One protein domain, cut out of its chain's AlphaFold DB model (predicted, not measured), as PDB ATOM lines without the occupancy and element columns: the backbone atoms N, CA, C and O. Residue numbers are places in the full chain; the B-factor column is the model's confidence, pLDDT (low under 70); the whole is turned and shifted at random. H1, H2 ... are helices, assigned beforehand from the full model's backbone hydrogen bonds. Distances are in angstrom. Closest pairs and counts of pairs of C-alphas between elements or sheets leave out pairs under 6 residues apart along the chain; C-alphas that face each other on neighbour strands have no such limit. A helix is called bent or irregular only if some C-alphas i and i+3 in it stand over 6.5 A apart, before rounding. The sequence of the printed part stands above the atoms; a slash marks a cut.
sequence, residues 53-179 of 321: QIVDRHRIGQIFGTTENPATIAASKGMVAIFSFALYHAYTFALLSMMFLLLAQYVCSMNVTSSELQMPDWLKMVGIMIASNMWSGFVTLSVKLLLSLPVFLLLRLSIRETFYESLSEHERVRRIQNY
ATOM      1  N   GLN A  53     229.302 276.587 170.983       44.22
ATOM      2  CA  GLN A  53     229.043 275.190 171.337       44.22
ATOM      3  C   GLN A  53     229.574 274.772 172.729       44.22
ATOM      4  O   GLN A  53     229.026 273.851 173.337       44.22
ATOM      5  N   ILE A  54     230.605 275.445 173.261       46.34
ATOM      6  CA  ILE A  54     231.107 275.223 174.632       46.34
ATOM      7  C   ILE A  54     230.251 275.985 175.661       46.34
ATOM      8  O   ILE A  54     229.930 275.445 176.720       46.34
ATOM      9  N   VAL A  55     229.832 277.212 175.334       47.34
ATOM     10  CA  VAL A  55     228.971 278.048 176.194       47.34
ATOM     11  C   VAL A  55     227.581 277.422 176.347       47.34
ATOM     12  O   VAL A  55     227.063 277.346 177.463       47.34
ATOM     13  N   ASP A  56     227.006 276.903 175.259       43.59
ATOM     14  CA  ASP A  56     225.681 276.277 175.282       43.59
ATOM     15  C   ASP A  56     225.656 274.983 176.098       43.59
ATOM     16  O   ASP A  56     224.741 274.803 176.896       43.59
ATOM     17  N   ARG A  57     226.671 274.107 176.006       50.53
ATOM     18  CA  ARG A  57     226.724 272.909 176.872       50.53
ATOM     19  C   ARG A  57     226.712 273.279 178.359       50.53
ATOM     20  O   ARG A  57     226.068 272.586 179.144       50.53
ATOM     21  N   HIS A  58     227.358 274.384 178.738       47.03
ATOM     22  CA  HIS A  58     227.382 274.843 180.127       47.03
ATOM     23  C   HIS A  58     226.050 275.471 180.578       47.03
ATOM     24  O   HIS A  58     225.621 275.226 181.706       47.03
ATOM     25  N   ARG A  59     225.356 276.219 179.706       52.06
ATOM     26  CA  ARG A  59     224.010 276.750 180.001       52.06
ATOM     27  C   ARG A  59     222.928 275.673 179.989       52.06
ATOM     28  O   ARG A  59     222.122 275.633 180.910       52.06
ATOM     29  N   ILE A  60     222.926 274.771 179.010       49.91
ATOM     30  CA  ILE A  60     221.981 273.645 178.938       49.91
ATOM     31  C   ILE A  60     222.155 272.736 180.166       49.91
ATOM     32  O   ILE A  60     221.163 272.348 180.781       49.91
ATOM     33  N   GLY A  61     223.398 272.486 180.598       49.28
ATOM     34  CA  GLY A  61     223.687 271.769 181.845       49.28
ATOM     35  C   GLY A  61     223.182 272.472 183.114       49.28
ATOM     36  O   GLY A  61     222.803 271.795 184.065       49.28
ATOM     37  N   GLN A  62     223.117 273.808 183.134       51.78
ATOM     38  CA  GLN A  62     222.508 274.566 184.237       51.78
ATOM     39  C   GLN A  62     220.972 274.574 184.174       51.78
ATOM     40  O   GLN A  62     220.331 274.440 185.211       51.78
ATOM     41  N   ILE A  63     220.378 274.662 182.979       52.84
ATOM     42  CA  ILE A  63     218.917 274.683 182.775       52.84
ATOM     43  C   ILE A  63     218.279 273.326 183.122       52.84
ATOM     44  O   ILE A  63     217.213 273.291 183.728       52.84
ATOM     45  N   PHE A  64     218.950 272.210 182.820       51.44
ATOM     46  CA  PHE A  64     218.561 270.878 183.314       51.44
ATOM     47  C   PHE A  64     219.091 270.568 184.729       51.44
ATOM     48  O   PHE A  64     218.751 269.533 185.295       51.44
ATOM     49  N   GLY A  65     219.922 271.440 185.310       46.97
ATOM     50  CA  GLY A  65     220.512 271.259 186.639       46.97
ATOM     51  C   GLY A  65     219.644 271.770 187.794       46.97
ATOM     52  O   GLY A  65     219.893 271.427 188.948       46.97
ATOM     53  N   THR A  66     218.622 272.585 187.520       47.53
ATOM     54  CA  THR A  66     217.721 273.110 188.553       47.53
ATOM     55  C   THR A  66     216.583 272.140 188.872       47.53
ATOM     56  O   THR A  66     215.661 271.975 188.075       47.53
ATOM     57  N   THR A  67     216.582 271.621 190.104       47.59
ATOM     58  CA  THR A  67     215.516 270.803 190.738       47.59
ATOM     59  C   THR A  67     215.533 269.284 190.491       47.59
ATOM     60  O   THR A  67     214.520 268.623 190.699       47.59
ATOM     61  N   GLU A  68     216.692 268.691 190.190       52.38
ATOM     62  CA  GLU A  68     216.964 267.298 190.593       52.38
ATOM     63  C   GLU A  68     218.008 267.249 191.714       52.38
ATOM     64  O   GLU A  68     218.910 268.084 191.800       52.38
ATOM     65  N   ASN A  69     217.871 266.269 192.606       59.62
ATOM     66  CA  ASN A  69     218.743 266.121 193.766       59.62
ATOM     67  C   ASN A  69     220.090 265.533 193.289       59.62
ATOM     68  O   ASN A  69     220.077 264.536 192.565       59.62
ATOM     69  N   PRO A  70     221.274 266.036 193.694       61.69
ATOM     70  CA  PRO A  70     222.546 265.447 193.257       61.69
ATOM     71  C   PRO A  70     222.659 263.948 193.596       61.69
ATOM     72  O   PRO A  70     223.311 263.201 192.868       61.69
ATOM     73  N   ALA A  71     221.952 263.486 194.634       61.81
ATOM     74  CA  ALA A  71     221.806 262.073 194.965       61.81
ATOM     75  C   ALA A  71     221.011 261.253 193.921       61.81
ATOM     76  O   ALA A  71     221.404 260.122 193.644       61.81
ATOM     77  N   THR A  72     219.942 261.784 193.305       63.22
ATOM     78  CA  THR A  72     219.189 261.058 192.254       63.22
ATOM     79  C   THR A  72     219.994 260.979 190.963       63.22
ATOM     80  O   THR A  72     220.044 259.921 190.339       63.22
ATOM     81  N   ILE A  73     220.725 262.046 190.622       64.56
ATOM     82  CA  ILE A  73     221.641 262.088 189.472       64.56
ATOM     83  C   ILE A  73     222.844 261.147 189.675       64.56
ATOM     84  O   ILE A  73     223.293 260.501 188.727       64.56
ATOM     85  N   ALA A  74     223.377 261.036 190.895       63.59
ATOM     86  CA  ALA A  74     224.431 260.072 191.214       63.59
ATOM     87  C   ALA A  74     223.914 258.622 191.177       63.59
ATOM     88  O   ALA A  74     224.551 257.758 190.573       63.59
ATOM     89  N   ALA A  75     222.738 258.361 191.758       67.75
ATOM     90  CA  ALA A  75     222.118 257.039 191.763       67.75
ATOM     91  C   ALA A  75     221.735 256.566 190.352       67.75
ATOM     92  O   ALA A  75     221.984 255.409 190.014       67.75
ATOM     93  N   SER A  76     221.186 257.439 189.501       70.62
ATOM     94  CA  SER A  76     220.840 257.092 188.116       70.62
ATOM     95  C   SER A  76     222.083 256.790 187.277       70.62
ATOM     96  O   SER A  76     222.110 255.768 186.594       70.62
ATOM     97  N   LYS A  77     223.158 257.582 187.406       73.00
ATOM     98  CA  LYS A  77     224.463 257.285 186.785       73.00
ATOM     99  C   LYS A  77     225.047 255.956 187.271       73.00
ATOM    100  O   LYS A  77     225.524 255.177 186.449       73.00
ATOM    101  N   GLY A  78     224.965 255.669 188.573       79.38
ATOM    102  CA  GLY A  78     225.392 254.392 189.150       79.38
ATOM    103  C   GLY A  78     224.606 253.202 188.593       79.38
ATOM    104  O   GLY A  78     225.205 252.238 188.123       79.38
ATOM    105  N   MET A  79     223.273 253.289 188.565       78.25
ATOM    106  CA  MET A  79     222.417 252.247 187.984       78.25
ATOM    107  C   MET A  79     222.692 252.041 186.491       78.25
ATOM    108  O   MET A  79     222.836 250.900 186.063       78.25
ATOM    109  N   VAL A  80     222.829 253.114 185.702       77.94
ATOM    110  CA  VAL A  80     223.169 253.019 184.270       77.94
ATOM    111  C   VAL A  80     224.532 252.353 184.068       77.94
ATOM    112  O   VAL A  80     224.641 251.465 183.229       77.94
ATOM    113  N   ALA A  81     225.550 252.700 184.861       77.56
ATOM    114  CA  ALA A  81     226.857 252.043 184.791       77.56
ATOM    115  C   ALA A  81     226.773 250.539 185.116       77.56
ATOM    116  O   ALA A  81     227.357 249.726 184.400       77.56
ATOM    117  N   ILE A  82     225.999 250.155 186.140       82.94
ATOM    118  CA  ILE A  82     225.765 248.749 186.512       82.94
ATOM    119  C   ILE A  82     225.023 247.998 185.397       82.94
ATOM    120  O   ILE A  82     225.430 246.892 185.043       82.94
ATOM    121  N   PHE A  83     223.981 248.588 184.800       81.12
ATOM    122  CA  PHE A  83     223.266 247.975 183.677       81.12
ATOM    123  C   PHE A  83     224.157 247.827 182.439       81.12
ATOM    124  O   PHE A  83     224.182 246.748 181.854       81.12
ATOM    125  N   SER A  84     224.935 248.847 182.067       76.19
ATOM    126  CA  SER A  84     225.878 248.767 180.943       76.19
ATOM    127  C   SER A  84     226.964 247.711 181.169       76.19
ATOM    128  O   SER A  84     227.263 246.940 180.260       76.19
ATOM    129  N   PHE A  85     227.507 247.613 182.387       79.88
ATOM    130  CA  PHE A  85     228.467 246.576 182.772       79.88
ATOM    131  C   PHE A  85     227.851 245.169 182.697       79.88
ATOM    132  O   PHE A  85     228.423 244.270 182.078       79.88
ATOM    133  N   ALA A  86     226.657 244.983 183.267       81.31
ATOM    134  CA  ALA A  86     225.943 243.709 183.238       81.31
ATOM    135  C   ALA A  86     225.573 243.285 181.807       81.31
ATOM    136  O   ALA A  86     225.760 242.122 181.452       81.31
ATOM    137  N   LEU A  87     225.113 244.221 180.969       81.06
ATOM    138  CA  LEU A  87     224.831 243.985 179.550       81.06
ATOM    139  C   LEU A  87     226.102 243.604 178.787       81.06
ATOM    140  O   LEU A  87     226.089 242.601 178.079       81.06
ATOM    141  N   TYR A  88     227.206 244.337 178.965       80.31
ATOM    142  CA  TYR A  88     228.485 244.038 178.313       80.31
ATOM    143  C   TYR A  88     229.011 242.640 178.678       80.31
ATOM    144  O   TYR A  88     229.401 241.867 177.796       80.31
ATOM    145  N   HIS A  89     228.964 242.271 179.962       82.00
ATOM    146  CA  HIS A  89     229.371 240.940 180.410       82.00
ATOM    147  C   HIS A  89     228.424 239.840 179.918       82.00
ATOM    148  O   HIS A  89     228.896 238.873 179.321       82.00
ATOM    149  N   ALA A  90     227.106 239.984 180.093       83.06
ATOM    150  CA  ALA A  90     226.126 239.003 179.618       83.06
ATOM    151  C   ALA A  90     226.222 238.786 178.099       83.06
ATOM    152  O   ALA A  90     226.151 237.655 177.623       83.06
ATOM    153  N   TYR A  91     226.458 239.859 177.344       82.56
ATOM    154  CA  TYR A  91     226.674 239.820 175.904       82.56
ATOM    155  C   TYR A  91     227.978 239.101 175.517       82.56
ATOM    156  O   TYR A  91     227.977 238.247 174.628       82.56
ATOM    157  N   THR A  92     229.073 239.364 176.237       82.19
ATOM    158  CA  THR A  92     230.355 238.656 176.064       82.19
ATOM    159  C   THR A  92     230.214 237.156 176.361       82.19
ATOM    160  O   THR A  92     230.685 236.323 175.585       82.19
ATOM    161  N   PHE A  93     229.501 236.785 177.432       84.88
ATOM    162  CA  PHE A  93     229.200 235.385 177.752       84.88
ATOM    163  C   PHE A  93     228.290 234.726 176.706       84.88
ATOM    164  O   PHE A  93     228.524 233.571 176.339       84.88
ATOM    165  N   ALA A  94     227.292 235.441 176.179       83.12
ATOM    166  CA  ALA A  94     226.420 234.941 175.117       83.12
ATOM    167  C   ALA A  94     227.200 234.652 173.823       83.12
ATOM    168  O   ALA A  94     227.006 233.601 173.216       83.12
ATOM    169  N   LEU A  95     228.132 235.528 173.434       82.88
ATOM    170  CA  LEU A  95     229.026 235.312 172.290       82.88
ATOM    171  C   LEU A  95     229.953 234.111 172.485       82.88
ATOM    172  O   LEU A  95     230.057 233.277 171.586       82.88
ATOM    173  N   LEU A  96     230.588 233.990 173.655       86.12
ATOM    174  CA  LEU A  96     231.443 232.844 173.981       86.12
ATOM    175  C   LEU A  96     230.648 231.530 173.919       86.12
ATOM    176  O   LEU A  96     231.107 230.551 173.331       86.12
ATOM    177  N   SER A  97     229.421 231.542 174.447       83.12
ATOM    178  CA  SER A  97     228.498 230.403 174.408       83.12
ATOM    179  C   SER A  97     228.081 230.056 172.974       83.12
ATOM    180  O   SER A  97     228.107 228.889 172.596       83.12
ATOM    181  N   MET A  98     227.754 231.051 172.142       84.06
ATOM    182  CA  MET A  98     227.406 230.847 170.729       84.06
ATOM    183  C   MET A  98     228.577 230.280 169.918       84.06
ATOM    184  O   MET A  98     228.378 229.355 169.135       84.06
ATOM    185  N   MET A  99     229.800 230.779 170.127       84.81
ATOM    186  CA  MET A  99     231.003 230.240 169.479       84.81
ATOM    187  C   MET A  99     231.296 228.804 169.928       84.81
ATOM    188  O   MET A  99     231.592 227.958 169.087       84.81
ATOM    189  N   PHE A 100     231.141 228.497 171.220       85.31
ATOM    190  CA  PHE A 100     231.274 227.134 171.738       85.31
ATOM    191  C   PHE A 100     230.227 226.179 171.139       85.31
ATOM    192  O   PHE A 100     230.580 225.095 170.682       85.31
ATOM    193  N   LEU A 101     228.955 226.587 171.068       82.50
ATOM    194  CA  LEU A 101     227.876 225.782 170.480       82.50
ATOM    195  C   LEU A 101     228.038 225.583 168.963       82.50
ATOM    196  O   LEU A 101     227.708 224.514 168.447       82.50
ATOM    197  N   LEU A 102     228.563 226.582 168.246       84.19
ATOM    198  CA  LEU A 102     228.849 226.481 166.813       84.19
ATOM    199  C   LEU A 102     230.051 225.561 166.553       84.19
ATOM    200  O   LEU A 102     229.972 224.700 165.677       84.19
ATOM    201  N   LEU A 103     231.115 225.659 167.359       83.56
ATOM    202  CA  LEU A 103     232.254 224.735 167.316       83.56
ATOM    203  C   LEU A 103     231.834 223.298 167.664       83.56
ATOM    204  O   LEU A 103     232.228 222.362 166.973       83.56
ATOM    205  N   ALA A 104     230.987 223.115 168.680       79.94
ATOM    206  CA  ALA A 104     230.438 221.808 169.029       79.94
ATOM    207  C   ALA A 104     229.614 221.222 167.870       79.94
ATOM    208  O   ALA A 104     229.823 220.069 167.499       79.94
ATOM    209  N   GLN A 105     228.745 222.015 167.229       79.25
ATOM    210  CA  GLN A 105     228.002 221.573 166.042       79.25
ATOM    211  C   GLN A 105     228.923 221.247 164.854       79.25
ATOM    212  O   GLN A 105     228.631 220.299 164.129       79.25
ATOM    213  N   TYR A 106     230.022 221.984 164.660       82.50
ATOM    214  CA  TYR A 106     231.028 221.688 163.633       82.50
ATOM    215  C   TYR A 106     231.709 220.335 163.878       82.50
ATOM    216  O   TYR A 106     231.730 219.494 162.982       82.50
ATOM    217  N   VAL A 107     232.171 220.070 165.107       78.94
ATOM    218  CA  VAL A 107     232.748 218.765 165.484       78.94
ATOM    219  C   VAL A 107     231.724 217.635 165.307       78.94
ATOM    220  O   VAL A 107     232.068 216.578 164.789       78.94
ATOM    221  N   CYS A 108     230.451 217.877 165.634       71.56
ATOM    222  CA  CYS A 108     229.349 216.923 165.434       71.56
ATOM    223  C   CYS A 108     228.848 216.824 163.976       71.56
ATOM    224  O   CYS A 108     227.961 216.021 163.690       71.56
ATOM    225  N   SER A 109     229.381 217.647 163.067       72.00
ATOM    226  CA  SER A 109     229.124 217.612 161.620       72.00
ATOM    227  C   SER A 109     230.304 217.036 160.825       72.00
ATOM    228  O   SER A 109     230.185 216.833 159.614       72.00
ATOM    229  N   MET A 110     231.441 216.787 161.477       70.12
ATOM    230  CA  MET A 110     232.526 215.978 160.932       70.12
ATOM    231  C   MET A 110     232.073 214.510 160.850       70.12
ATOM    232  O   MET A 110     231.180 214.095 161.585       70.12
ATOM    233  N   ASN A 111     232.680 213.714 159.964       64.25
ATOM    234  CA  ASN A 111     232.318 212.306 159.749       64.25
ATOM    235  C   ASN A 111     232.809 211.393 160.896       64.25
ATOM    236  O   ASN A 111     233.674 210.539 160.704       64.25
ATOM    237  N   VAL A 112     232.302 211.625 162.108       61.25
ATOM    238  CA  VAL A 112     232.584 210.835 163.310       61.25
ATOM    239  C   VAL A 112     231.602 209.669 163.361       61.25
ATOM    240  O   VAL A 112     230.392 209.870 163.466       61.25
ATOM    241  N   THR A 113     232.122 208.444 163.280       57.84
ATOM    242  CA  THR A 113     231.319 207.217 163.279       57.84
ATOM    243  C   THR A 113     230.420 207.151 164.512       57.84
ATOM    244  O   THR A 113     230.886 207.287 165.644       57.84
ATOM    245  N   SER A 114     229.125 206.893 164.310       56.53
ATOM    246  CA  SER A 114     228.109 206.919 165.375       56.53
ATOM    247  C   SER A 114     228.275 205.836 166.458       56.53
ATOM    248  O   SER A 114     227.500 205.817 167.409       56.53
ATOM    249  N   SER A 115     229.265 204.944 166.323       57.34
ATOM    250  CA  SER A 115     229.678 203.956 167.330       57.34
ATOM    251  C   SER A 115     230.475 204.571 168.483       57.34
ATOM    252  O   SER A 115     230.243 204.222 169.637       57.34
ATOM    253  N   GLU A 116     231.385 205.501 168.178       58.00
ATOM    254  CA  GLU A 116     232.342 206.057 169.149       58.00
ATOM    255  C   GLU A 116     231.700 207.105 170.059       58.00
ATOM    256  O   GLU A 116     232.141 207.347 171.183       58.00
ATOM    257  N   LEU A 117     230.644 207.752 169.564       61.44
ATOM    258  CA  LEU A 117     230.047 208.921 170.187       61.44
ATOM    259  C   LEU A 117     228.688 208.569 170.802       61.44
ATOM    260  O   LEU A 117     227.636 208.985 170.312       61.44
ATOM    261  N   GLN A 118     228.719 207.820 171.912       55.69
ATOM    262  CA  GLN A 118     227.558 207.594 172.788       55.69
ATOM    263  C   GLN A 118     227.108 208.913 173.440       55.69
ATOM    264  O   GLN A 118     227.371 209.187 174.611       55.69
ATOM    265  N   MET A 119     226.447 209.768 172.661       56.19
ATOM    266  CA  MET A 119     225.993 211.077 173.113       56.19
ATOM    267  C   MET A 119     224.847 210.936 174.124       56.19
ATOM    268  O   MET A 119     223.769 210.460 173.755       56.19
ATOM    269  N   PRO A 120     225.031 211.386 175.380       65.62
ATOM    270  CA  PRO A 120     223.975 211.343 176.381       65.62
ATOM    271  C   PRO A 120     222.836 212.293 175.996       65.62
ATOM    272  O   PRO A 120     223.058 213.371 175.443       65.62
ATOM    273  N   ASP A 121     221.598 211.925 176.327       63.44
ATOM    274  CA  ASP A 121     220.396 212.617 175.840       63.44
ATOM    275  C   ASP A 121     220.269 214.099 176.239       63.44
ATOM    276  O   ASP A 121     219.532 214.847 175.591       63.44
ATOM    277  N   TRP A 122     221.008 214.564 177.251       63.38
ATOM    278  CA  TRP A 122     221.084 215.993 177.568       63.38
ATOM    279  C   TRP A 122     221.759 216.807 176.452       63.38
ATOM    280  O   TRP A 122     221.423 217.971 176.260       63.38
ATOM    281  N   LEU A 123     222.650 216.210 175.654       63.09
ATOM    282  CA  LEU A 123     223.347 216.912 174.575       63.09
ATOM    283  C   LEU A 123     222.413 217.213 173.385       63.09
ATOM    284  O   LEU A 123     222.521 218.268 172.761       63.09
ATOM    285  N   LYS A 124     221.406 216.357 173.156       61.22
ATOM    286  CA  LYS A 124     220.288 216.630 172.231       61.22
ATOM    287  C   LYS A 124     219.437 217.811 172.723       61.22
ATOM    288  O   LYS A 124     218.988 218.622 171.919       61.22
ATOM    289  N   MET A 125     219.261 217.950 174.043       55.75
ATOM    290  CA  MET A 125     218.536 219.072 174.665       55.75
ATOM    291  C   MET A 125     219.261 220.421 174.494       55.75
ATOM    292  O   MET A 125     218.613 221.461 174.443       55.75
ATOM    293  N   VAL A 126     220.587 220.407 174.325       64.06
ATOM    294  CA  VAL A 126     221.413 221.589 173.994       64.06
ATOM    295  C   VAL A 126     221.268 222.009 172.512       64.06
ATOM    296  O   VAL A 126     221.819 223.021 172.083       64.06
ATOM    297  N   GLY A 127     220.491 221.274 171.706       59.22
ATOM    298  CA  GLY A 127     220.241 221.604 170.298       59.22
ATOM    299  C   GLY A 127     221.392 221.232 169.359       59.22
ATOM    300  O   GLY A 127     221.479 221.764 168.247       59.22
ATOM    301  N   ILE A 128     222.281 220.334 169.792       63.72
ATOM    302  CA  ILE A 128     223.270 219.685 168.928       63.72
ATOM    303  C   ILE A 128     222.557 218.542 168.201       63.72
ATOM    304  O   ILE A 128     222.197 217.529 168.801       63.72
ATOM    305  N   MET A 129     222.320 218.733 166.903       59.97
ATOM    306  CA  MET A 129     221.755 217.705 166.030       59.97
ATOM    307  C   MET A 129     222.895 216.909 165.403       59.97
ATOM    308  O   MET A 129     223.782 217.500 164.784       59.97
ATOM    309  N   ILE A 130     222.855 215.582 165.533       61.53
ATOM    310  CA  ILE A 130     223.730 214.698 164.761       61.53
ATOM    311  C   ILE A 130     223.179 214.614 163.331       61.53
ATOM    312  O   ILE A 130     221.981 214.394 163.131       61.53
ATOM    313  N   ALA A 131     224.023 214.850 162.331       56.94
ATOM    314  CA  ALA A 131     223.589 214.870 160.939       56.94
ATOM    315  C   ALA A 131     223.672 213.466 160.326       56.94
ATOM    316  O   ALA A 131     224.744 212.876 160.270       56.94
ATOM    317  N   SER A 132     222.555 212.949 159.805       62.81
ATOM    318  CA  SER A 132     222.524 211.659 159.091       62.81
ATOM    319  C   SER A 132     223.211 211.692 157.721       62.81
ATOM    320  O   SER A 132     223.522 210.646 157.166       62.81
ATOM    321  N   ASN A 133     223.436 212.888 157.170       68.62
ATOM    322  CA  ASN A 133     224.079 213.125 155.880       68.62
ATOM    323  C   ASN A 133     224.952 214.382 155.968       68.62
ATOM    324  O   ASN A 133     224.520 215.384 156.546       68.62
ATOM    325  N   MET A 134     226.124 214.384 155.321       71.31
ATOM    326  CA  MET A 134     227.054 215.529 155.322       71.31
ATOM    327  C   MET A 134     226.394 216.839 154.854       71.31
ATOM    328  O   MET A 134     226.649 217.896 155.424       71.31
ATOM    329  N   TRP A 135     225.485 216.764 153.875       77.19
ATOM    330  CA  TRP A 135     224.700 217.910 153.397       77.19
ATOM    331  C   TRP A 135     223.813 218.528 154.489       77.19
ATOM    332  O   TRP A 135     223.756 219.747 154.628       77.19
ATOM    333  N   SER A 136     223.173 217.700 155.323       73.12
ATOM    334  CA  SER A 136     222.354 218.165 156.452       73.12
ATOM    335  C   SER A 136     223.213 218.828 157.538       73.12
ATOM    336  O   SER A 136     222.838 219.864 158.093       73.12
ATOM    337  N   GLY A 137     224.414 218.296 157.784       76.81
ATOM    338  CA  GLY A 137     225.404 218.915 158.670       76.81
ATOM    339  C   GLY A 137     225.852 220.291 158.172       76.81
ATOM    340  O   GLY A 137     225.796 221.268 158.918       76.81
ATOM    341  N   PHE A 138     226.179 220.399 156.880       79.75
ATOM    342  CA  PHE A 138     226.520 221.671 156.244       79.75
ATOM    343  C   PHE A 138     225.377 222.693 156.338       79.75
ATOM    344  O   PHE A 138     225.586 223.781 156.867       79.75
ATOM    345  N   VAL A 139     224.156 222.339 155.916       81.75
ATOM    346  CA  VAL A 139     223.001 223.255 155.939       81.75
ATOM    347  C   VAL A 139     222.664 223.708 157.365       81.75
ATOM    348  O   VAL A 139     222.467 224.903 157.595       81.75
ATOM    349  N   THR A 140     222.646 222.801 158.348       81.31
ATOM    350  CA  THR A 140     222.365 223.178 159.748       81.31
ATOM    351  C   THR A 140     223.461 224.057 160.354       81.31
ATOM    352  O   THR A 140     223.147 224.972 161.122       81.31
ATOM    353  N   LEU A 141     224.729 223.860 159.974       83.00
ATOM    354  CA  LEU A 141     225.825 224.757 160.339       83.00
ATOM    355  C   LEU A 141     225.676 226.125 159.662       83.00
ATOM    356  O   LEU A 141     225.751 227.140 160.352       83.00
ATOM    357  N   SER A 142     225.403 226.181 158.353       82.12
ATOM    358  CA  SER A 142     225.198 227.433 157.613       82.12
ATOM    359  C   SER A 142     224.040 228.260 158.175       82.12
ATOM    360  O   SER A 142     224.189 229.470 158.341       82.12
ATOM    361  N   VAL A 143     222.920 227.628 158.540       85.88
ATOM    362  CA  VAL A 143     221.777 228.310 159.176       85.88
ATOM    363  C   VAL A 143     222.150 228.841 160.564       85.88
ATOM    364  O   VAL A 143     221.862 229.999 160.863       85.88
ATOM    365  N   LYS A 144     222.848 228.056 161.401       84.56
ATOM    366  CA  LYS A 144     223.331 228.521 162.717       84.56
ATOM    367  C   LYS A 144     224.349 229.665 162.592       84.56
ATOM    368  O   LYS A 144     224.278 230.627 163.355       84.56
ATOM    369  N   LEU A 145     225.244 229.607 161.606       85.50
ATOM    370  CA  LEU A 145     226.213 230.664 161.308       85.50
ATOM    371  C   LEU A 145     225.512 231.949 160.844       85.50
ATOM    372  O   LEU A 145     225.793 233.021 161.381       85.50
ATOM    373  N   LEU A 146     224.551 231.850 159.920       85.69
ATOM    374  CA  LEU A 146     223.764 232.988 159.440       85.69
ATOM    375  C   LEU A 146     222.923 233.615 160.566       85.69
ATOM    376  O   LEU A 146     222.867 234.837 160.676       85.69
ATOM    377  N   LEU A 147     222.346 232.801 161.454       83.44
ATOM    378  CA  LEU A 147     221.618 233.273 162.638       83.44
ATOM    379  C   LEU A 147     222.539 233.945 163.675       83.44
ATOM    380  O   LEU A 147     222.106 234.847 164.391       83.44
ATOM    381  N   SER A 148     223.820 233.561 163.734       84.94
ATOM    382  CA  SER A 148     224.827 234.227 164.575       84.94
ATOM    383  C   SER A 148     225.325 235.561 163.995       84.94
ATOM    384  O   SER A 148     225.823 236.408 164.741       84.94
ATOM    385  N   LEU A 149     225.164 235.793 162.685       82.75
ATOM    386  CA  LEU A 149     225.708 236.961 161.983       82.75
ATOM    387  C   LEU A 149     225.176 238.304 162.527       82.75
ATOM    388  O   LEU A 149     226.006 239.183 162.771       82.75
ATOM    389  N   PRO A 150     223.868 238.499 162.811       84.81
ATOM    390  CA  PRO A 150     223.384 239.712 163.475       84.81
ATOM    391  C   PRO A 150     224.030 239.939 164.847       84.81
ATOM    392  O   PRO A 150     224.405 241.064 165.173       84.81
ATOM    393  N   VAL A 151     224.228 238.871 165.629       80.69
ATOM    394  CA  VAL A 151     224.889 238.945 166.941       80.69
ATOM    395  C   VAL A 151     226.355 239.355 166.776       80.69
ATOM    396  O   VAL A 151     226.830 240.204 167.520       80.69
ATOM    397  N   PHE A 152     227.057 238.839 165.765       79.62
ATOM    398  CA  PHE A 152     228.440 239.218 165.461       79.62
ATOM    399  C   PHE A 152     228.571 240.648 164.895       79.62
ATOM    400  O   PHE A 152     229.540 241.351 165.188       79.62
ATOM    401  N   LEU A 153     227.584 241.131 164.133       82.81
ATOM    402  CA  LEU A 153     227.531 242.532 163.705       82.81
ATOM    403  C   LEU A 153     227.326 243.479 164.890       82.81
ATOM    404  O   LEU A 153     228.003 244.505 164.952       82.81
ATOM    405  N   LEU A 154     226.474 243.119 165.857       80.31
ATOM    406  CA  LEU A 154     226.329 243.879 167.102       80.31
ATOM    407  C   LEU A 154     227.651 243.961 167.884       80.31
ATOM    408  O   LEU A 154     227.931 245.015 168.444       80.31
ATOM    409  N   LEU A 155     228.516 242.938 167.837       76.19
ATOM    410  CA  LEU A 155     229.835 242.960 168.491       76.19
ATOM    411  C   LEU A 155     230.767 243.945 167.789       76.19
ATOM    412  O   LEU A 155     231.458 244.747 168.414       76.19
ATOM    413  N   ARG A 156     230.766 243.901 166.454       81.00
ATOM    414  CA  ARG A 156     231.564 244.803 165.620       81.00
ATOM    415  C   ARG A 156     231.098 246.260 165.725       81.00
ATOM    416  O   ARG A 156     231.890 247.161 165.441       81.00
ATOM    417  N   LEU A 157     229.842 246.488 166.113       81.19
ATOM    418  CA  LEU A 157     229.290 247.803 166.429       81.19
ATOM    419  C   LEU A 157     229.616 248.226 167.867       81.19
ATOM    420  O   LEU A 157     230.124 249.328 168.037       81.19
ATOM    421  N   SER A 158     229.438 247.368 168.875       78.94
ATOM    422  CA  SER A 158     229.692 247.720 170.281       78.94
ATOM    423  C   SER A 158     231.177 247.939 170.579       78.94
ATOM    424  O   SER A 158     231.525 248.972 171.138       78.94
ATOM    425  N   ILE A 159     232.083 247.071 170.100       76.50
ATOM    426  CA  ILE A 159     233.542 247.307 170.191       76.50
ATOM    427  C   ILE A 159     233.910 248.636 169.519       76.50
ATOM    428  O   ILE A 159     234.721 249.399 170.039       76.50
ATOM    429  N   ARG A 160     233.310 248.928 168.359       77.00
ATOM    430  CA  ARG A 160     233.539 250.173 167.616       77.00
ATOM    431  C   ARG A 160     233.029 251.390 168.387       77.00
ATOM    432  O   ARG A 160     233.700 252.415 168.372       77.00
ATOM    433  N   GLU A 161     231.880 251.288 169.040       77.88
ATOM    434  CA  GLU A 161     231.282 252.349 169.852       77.88
ATOM    435  C   GLU A 161     232.107 252.613 171.116       77.88
ATOM    436  O   GLU A 161     232.533 253.746 171.320       77.88
ATOM    437  N   THR A 162     232.468 251.579 171.884       71.75
ATOM    438  CA  THR A 162     233.373 251.704 173.041       71.75
ATOM    439  C   THR A 162     234.742 252.262 172.639       71.75
ATOM    440  O   THR A 162     235.287 253.125 173.324       71.75
ATOM    441  N   PHE A 163     235.287 251.847 171.490       73.00
ATOM    442  CA  PHE A 163     236.519 252.422 170.951       73.00
ATOM    443  C   PHE A 163     236.342 253.901 170.560       73.00
ATOM    444  O   PHE A 163     237.211 254.721 170.854       73.00
ATOM    445  N   TYR A 164     235.203 254.276 169.966       66.75
ATOM    446  CA  TYR A 164     234.883 255.676 169.680       66.75
ATOM    447  C   TYR A 164     234.633 256.517 170.932       66.75
ATOM    448  O   TYR A 164     234.915 257.708 170.876       66.75
ATOM    449  N   GLU A 165     234.134 255.953 172.030       69.31
ATOM    450  CA  GLU A 165     234.033 256.609 173.346       69.31
ATOM    451  C   GLU A 165     235.411 256.782 174.009       69.31
ATOM    452  O   GLU A 165     235.657 257.793 174.658       69.31
ATOM    453  N   SER A 166     236.335 255.831 173.811       71.88
ATOM    454  CA  SER A 166     237.700 255.890 174.365       71.88
ATOM    455  C   SER A 166     238.637 256.881 173.659       71.88
ATOM    456  O   SER A 166     239.671 257.254 174.211       71.88
ATOM    457  N   LEU A 167     238.294 257.304 172.438       70.75
ATOM    458  CA  LEU A 167     239.056 258.291 171.671       70.75
ATOM    459  C   LEU A 167     238.806 259.706 172.192       70.75
ATOM    460  O   LEU A 167     237.667 260.083 172.464       70.75
ATOM    461  N   SER A 168     239.852 260.534 172.240       68.44
ATOM    462  CA  SER A 168     239.683 261.943 172.605       68.44
ATOM    463  C   SER A 168     238.790 262.669 171.588       68.44
ATOM    464  O   SER A 168     238.836 262.376 170.393       68.44
ATOM    465  N   GLU A 169     237.992 263.651 172.024       68.19
ATOM    466  CA  GLU A 169     237.063 264.390 171.142       68.19
ATOM    467  C   GLU A 169     237.755 264.950 169.880       68.19
ATOM    468  O   GLU A 169     237.181 264.926 168.792       68.19
ATOM    469  N   HIS A 170     239.018 265.376 169.992       65.50
ATOM    470  CA  HIS A 170     239.833 265.842 168.865       65.50
ATOM    471  C   HIS A 170     240.091 264.739 167.820       65.50
ATOM    472  O   HIS A 170     240.020 264.986 166.614       65.50
ATOM    473  N   GLU A 171     240.349 263.507 168.261       70.31
ATOM    474  CA  GLU A 171     240.521 262.349 167.383       70.31
ATOM    475  C   GLU A 171     239.188 261.820 166.851       70.31
ATOM    476  O   GLU A 171     239.135 261.397 165.694       70.31
ATOM    477  N   ARG A 172     238.107 261.878 167.649       68.06
ATOM    478  CA  ARG A 172     236.738 261.567 167.195       68.06
ATOM    479  C   ARG A 172     236.364 262.469 166.021       68.06
ATOM    480  O   ARG A 172     236.034 261.959 164.953       68.06
ATOM    481  N   VAL A 173     236.498 263.790 166.177       65.31
ATOM    482  CA  VAL A 173     236.196 264.781 165.128       65.31
ATOM    483  C   VAL A 173     237.056 264.552 163.883       65.31
ATOM    484  O   VAL A 173     236.499 264.407 162.794       65.31
ATOM    485  N   ARG A 174     238.382 264.408 164.033       69.31
ATOM    486  CA  ARG A 174     239.291 264.106 162.910       69.31
ATOM    487  C   ARG A 174     238.885 262.824 162.172       69.31
ATOM    488  O   ARG A 174     238.917 262.788 160.944       69.31
ATOM    489  N   ARG A 175     238.495 261.763 162.891       65.81
ATOM    490  CA  ARG A 175     238.110 260.488 162.262       65.81
ATOM    491  C   ARG A 175     236.732 260.565 161.598       65.81
ATOM    492  O   ARG A 175     236.574 259.982 160.534       65.81
ATOM    493  N   ILE A 176     235.780 261.316 162.158       67.50
ATOM    494  CA  ILE A 176     234.461 261.579 161.549       67.50
ATOM    495  C   ILE A 176     234.609 262.384 160.249       67.50
ATOM    496  O   ILE A 176     234.004 262.017 159.244       67.50
ATOM    497  N   GLN A 177     235.455 263.420 160.232       62.62
ATOM    498  CA  GLN A 177     235.769 264.183 159.015       62.62
ATOM    499  C   GLN A 177     236.390 263.284 157.932       62.62
ATOM    500  O   GLN A 177     235.947 263.298 156.785       62.62
ATOM    501  N   ASN A 178     237.345 262.427 158.309       63.62
ATOM    502  CA  ASN A 178     238.005 261.506 157.381       63.62
ATOM    503  C   ASN A 178     237.127 260.321 156.917       63.62
ATOM    504  O   ASN A 178     237.523 259.628 155.983       63.62
ATOM    505  N   TYR A 179     235.966 260.058 157.534       56.19
ATOM    506  CA  TYR A 179     235.110 258.910 157.180       56.19
ATOM    507  C   TYR A 179     234.126 259.165 156.023       56.19
ATOM    508  O   TYR A 179     233.402 258.250 155.641       56.19
TER     509      TYR A 179
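What this domain is: This is residues 53 to 179 of the 321 residues of an uncharacterized protein of Angiostrongylus cantonensis (UniProt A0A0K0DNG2). Two long helices, H2 and the bent H4, run opposite ways as a narrow V: at its closed end the last turns of H2 lie side by side with the arm H4a, and toward its open end the arm H4b swings away from H2. A loop with the small helix H3 joins the two at the closed end, while short helices continue the two legs at the open end, H1 at a corner before H2 and H5 at a corner after H4b. H1, residues 53 to 63, sticks out, and so do residues 74 to 87 of H2 and residues 121 to 125, which make H3. The printed part has 127 residues, with five named helices in the order H1, H2, H3, H4, H5 and no named strand, and its class is all helix. It is extended, with a radius of gyration of the C-alphas of 24.0 A, and flat, spanning 74 by 39 by 17 A.

How they stand to each other: Start with the longest helix, H2, residues 70 to 107. With its residues 102 to 106 alone it touches H4a, residues 134 to 147; the closest C-alphas are those of Tyr 106 and Leu 141, 6.9 A apart. H2 and H4a run opposite ways at a shallow tilt of 11 degrees. H4a is one arm of H4, residues 134 to 166, which by its hydrogen bonds was assigned as one helix but is bent: C-alphas 147 and 150 are 6.7 A apart. The other arm is H4b, residues 150 to 166, and the arms stand at a tilt of 37 degrees, only just steep. H4b is close to H2 but not clearly touching, with C-alphas 95 and 151 the closest at 7.7 A; they run opposite ways at a steep tilt of 41 degrees. Next look at H5, residues 169 to 178, which is close to H4b but not clearly touching, at a steep tilt of 54 degrees, opposite ways; the closest C-alphas, those of Tyr 164 and Arg 172, are 6.7 A apart. H1, residues 53 to 63, and H3, residues 121 to 125, touch no helix, and H1 and H5 are apart. Every O i to N i+4 pair is within hydrogen-bond range in H2, H3, H4a and H5; in H1 it is 6 of 7 and in H4b 12 of 13.

Where its parts are: Find C-alpha 70 at (222.546, 265.447, 193.257); from there H2 runs 55.3 A to C-alpha 107 at (232.748, 218.765, 165.484). H4a, from Met 134 to Leu 147, is 19.9 A long, and H4b, from Pro 150 to Ser 166, is 24.2 A long; residues 148 and 149 belong to neither arm. Go back to Gln 53 for H1, which measures 15.3 A to Ile 63. H3, from Asp 121 to Met 125, measures 6.8 A. H5 measures 14.1 A from Glu 169 to Asn 178, whose C-alpha is at (238.005, 261.506, 157.381).

The domain as a whole: The two C-alphas farthest apart are those of Val 55 and Ser 115, at 74.6 A, while those of Gln 53 and Tyr 179, the first and last printed, are 22.4 A apart. The printed part has no cut. The link from H2 to H3, residues 108 to 120, is long, and its C-alphas lie 25 to 38 A from the mean of all C-alphas; the links from H1 to H2 and from H3 to H4 are short, and that from H4 to H5 is tight. Look in the B-factor column for the model's confidence: the mean pLDDT of the printed part is 70.1, and 59 residues are under 70, among them residues 53 to 75, 111 to 133 and 172 to 179.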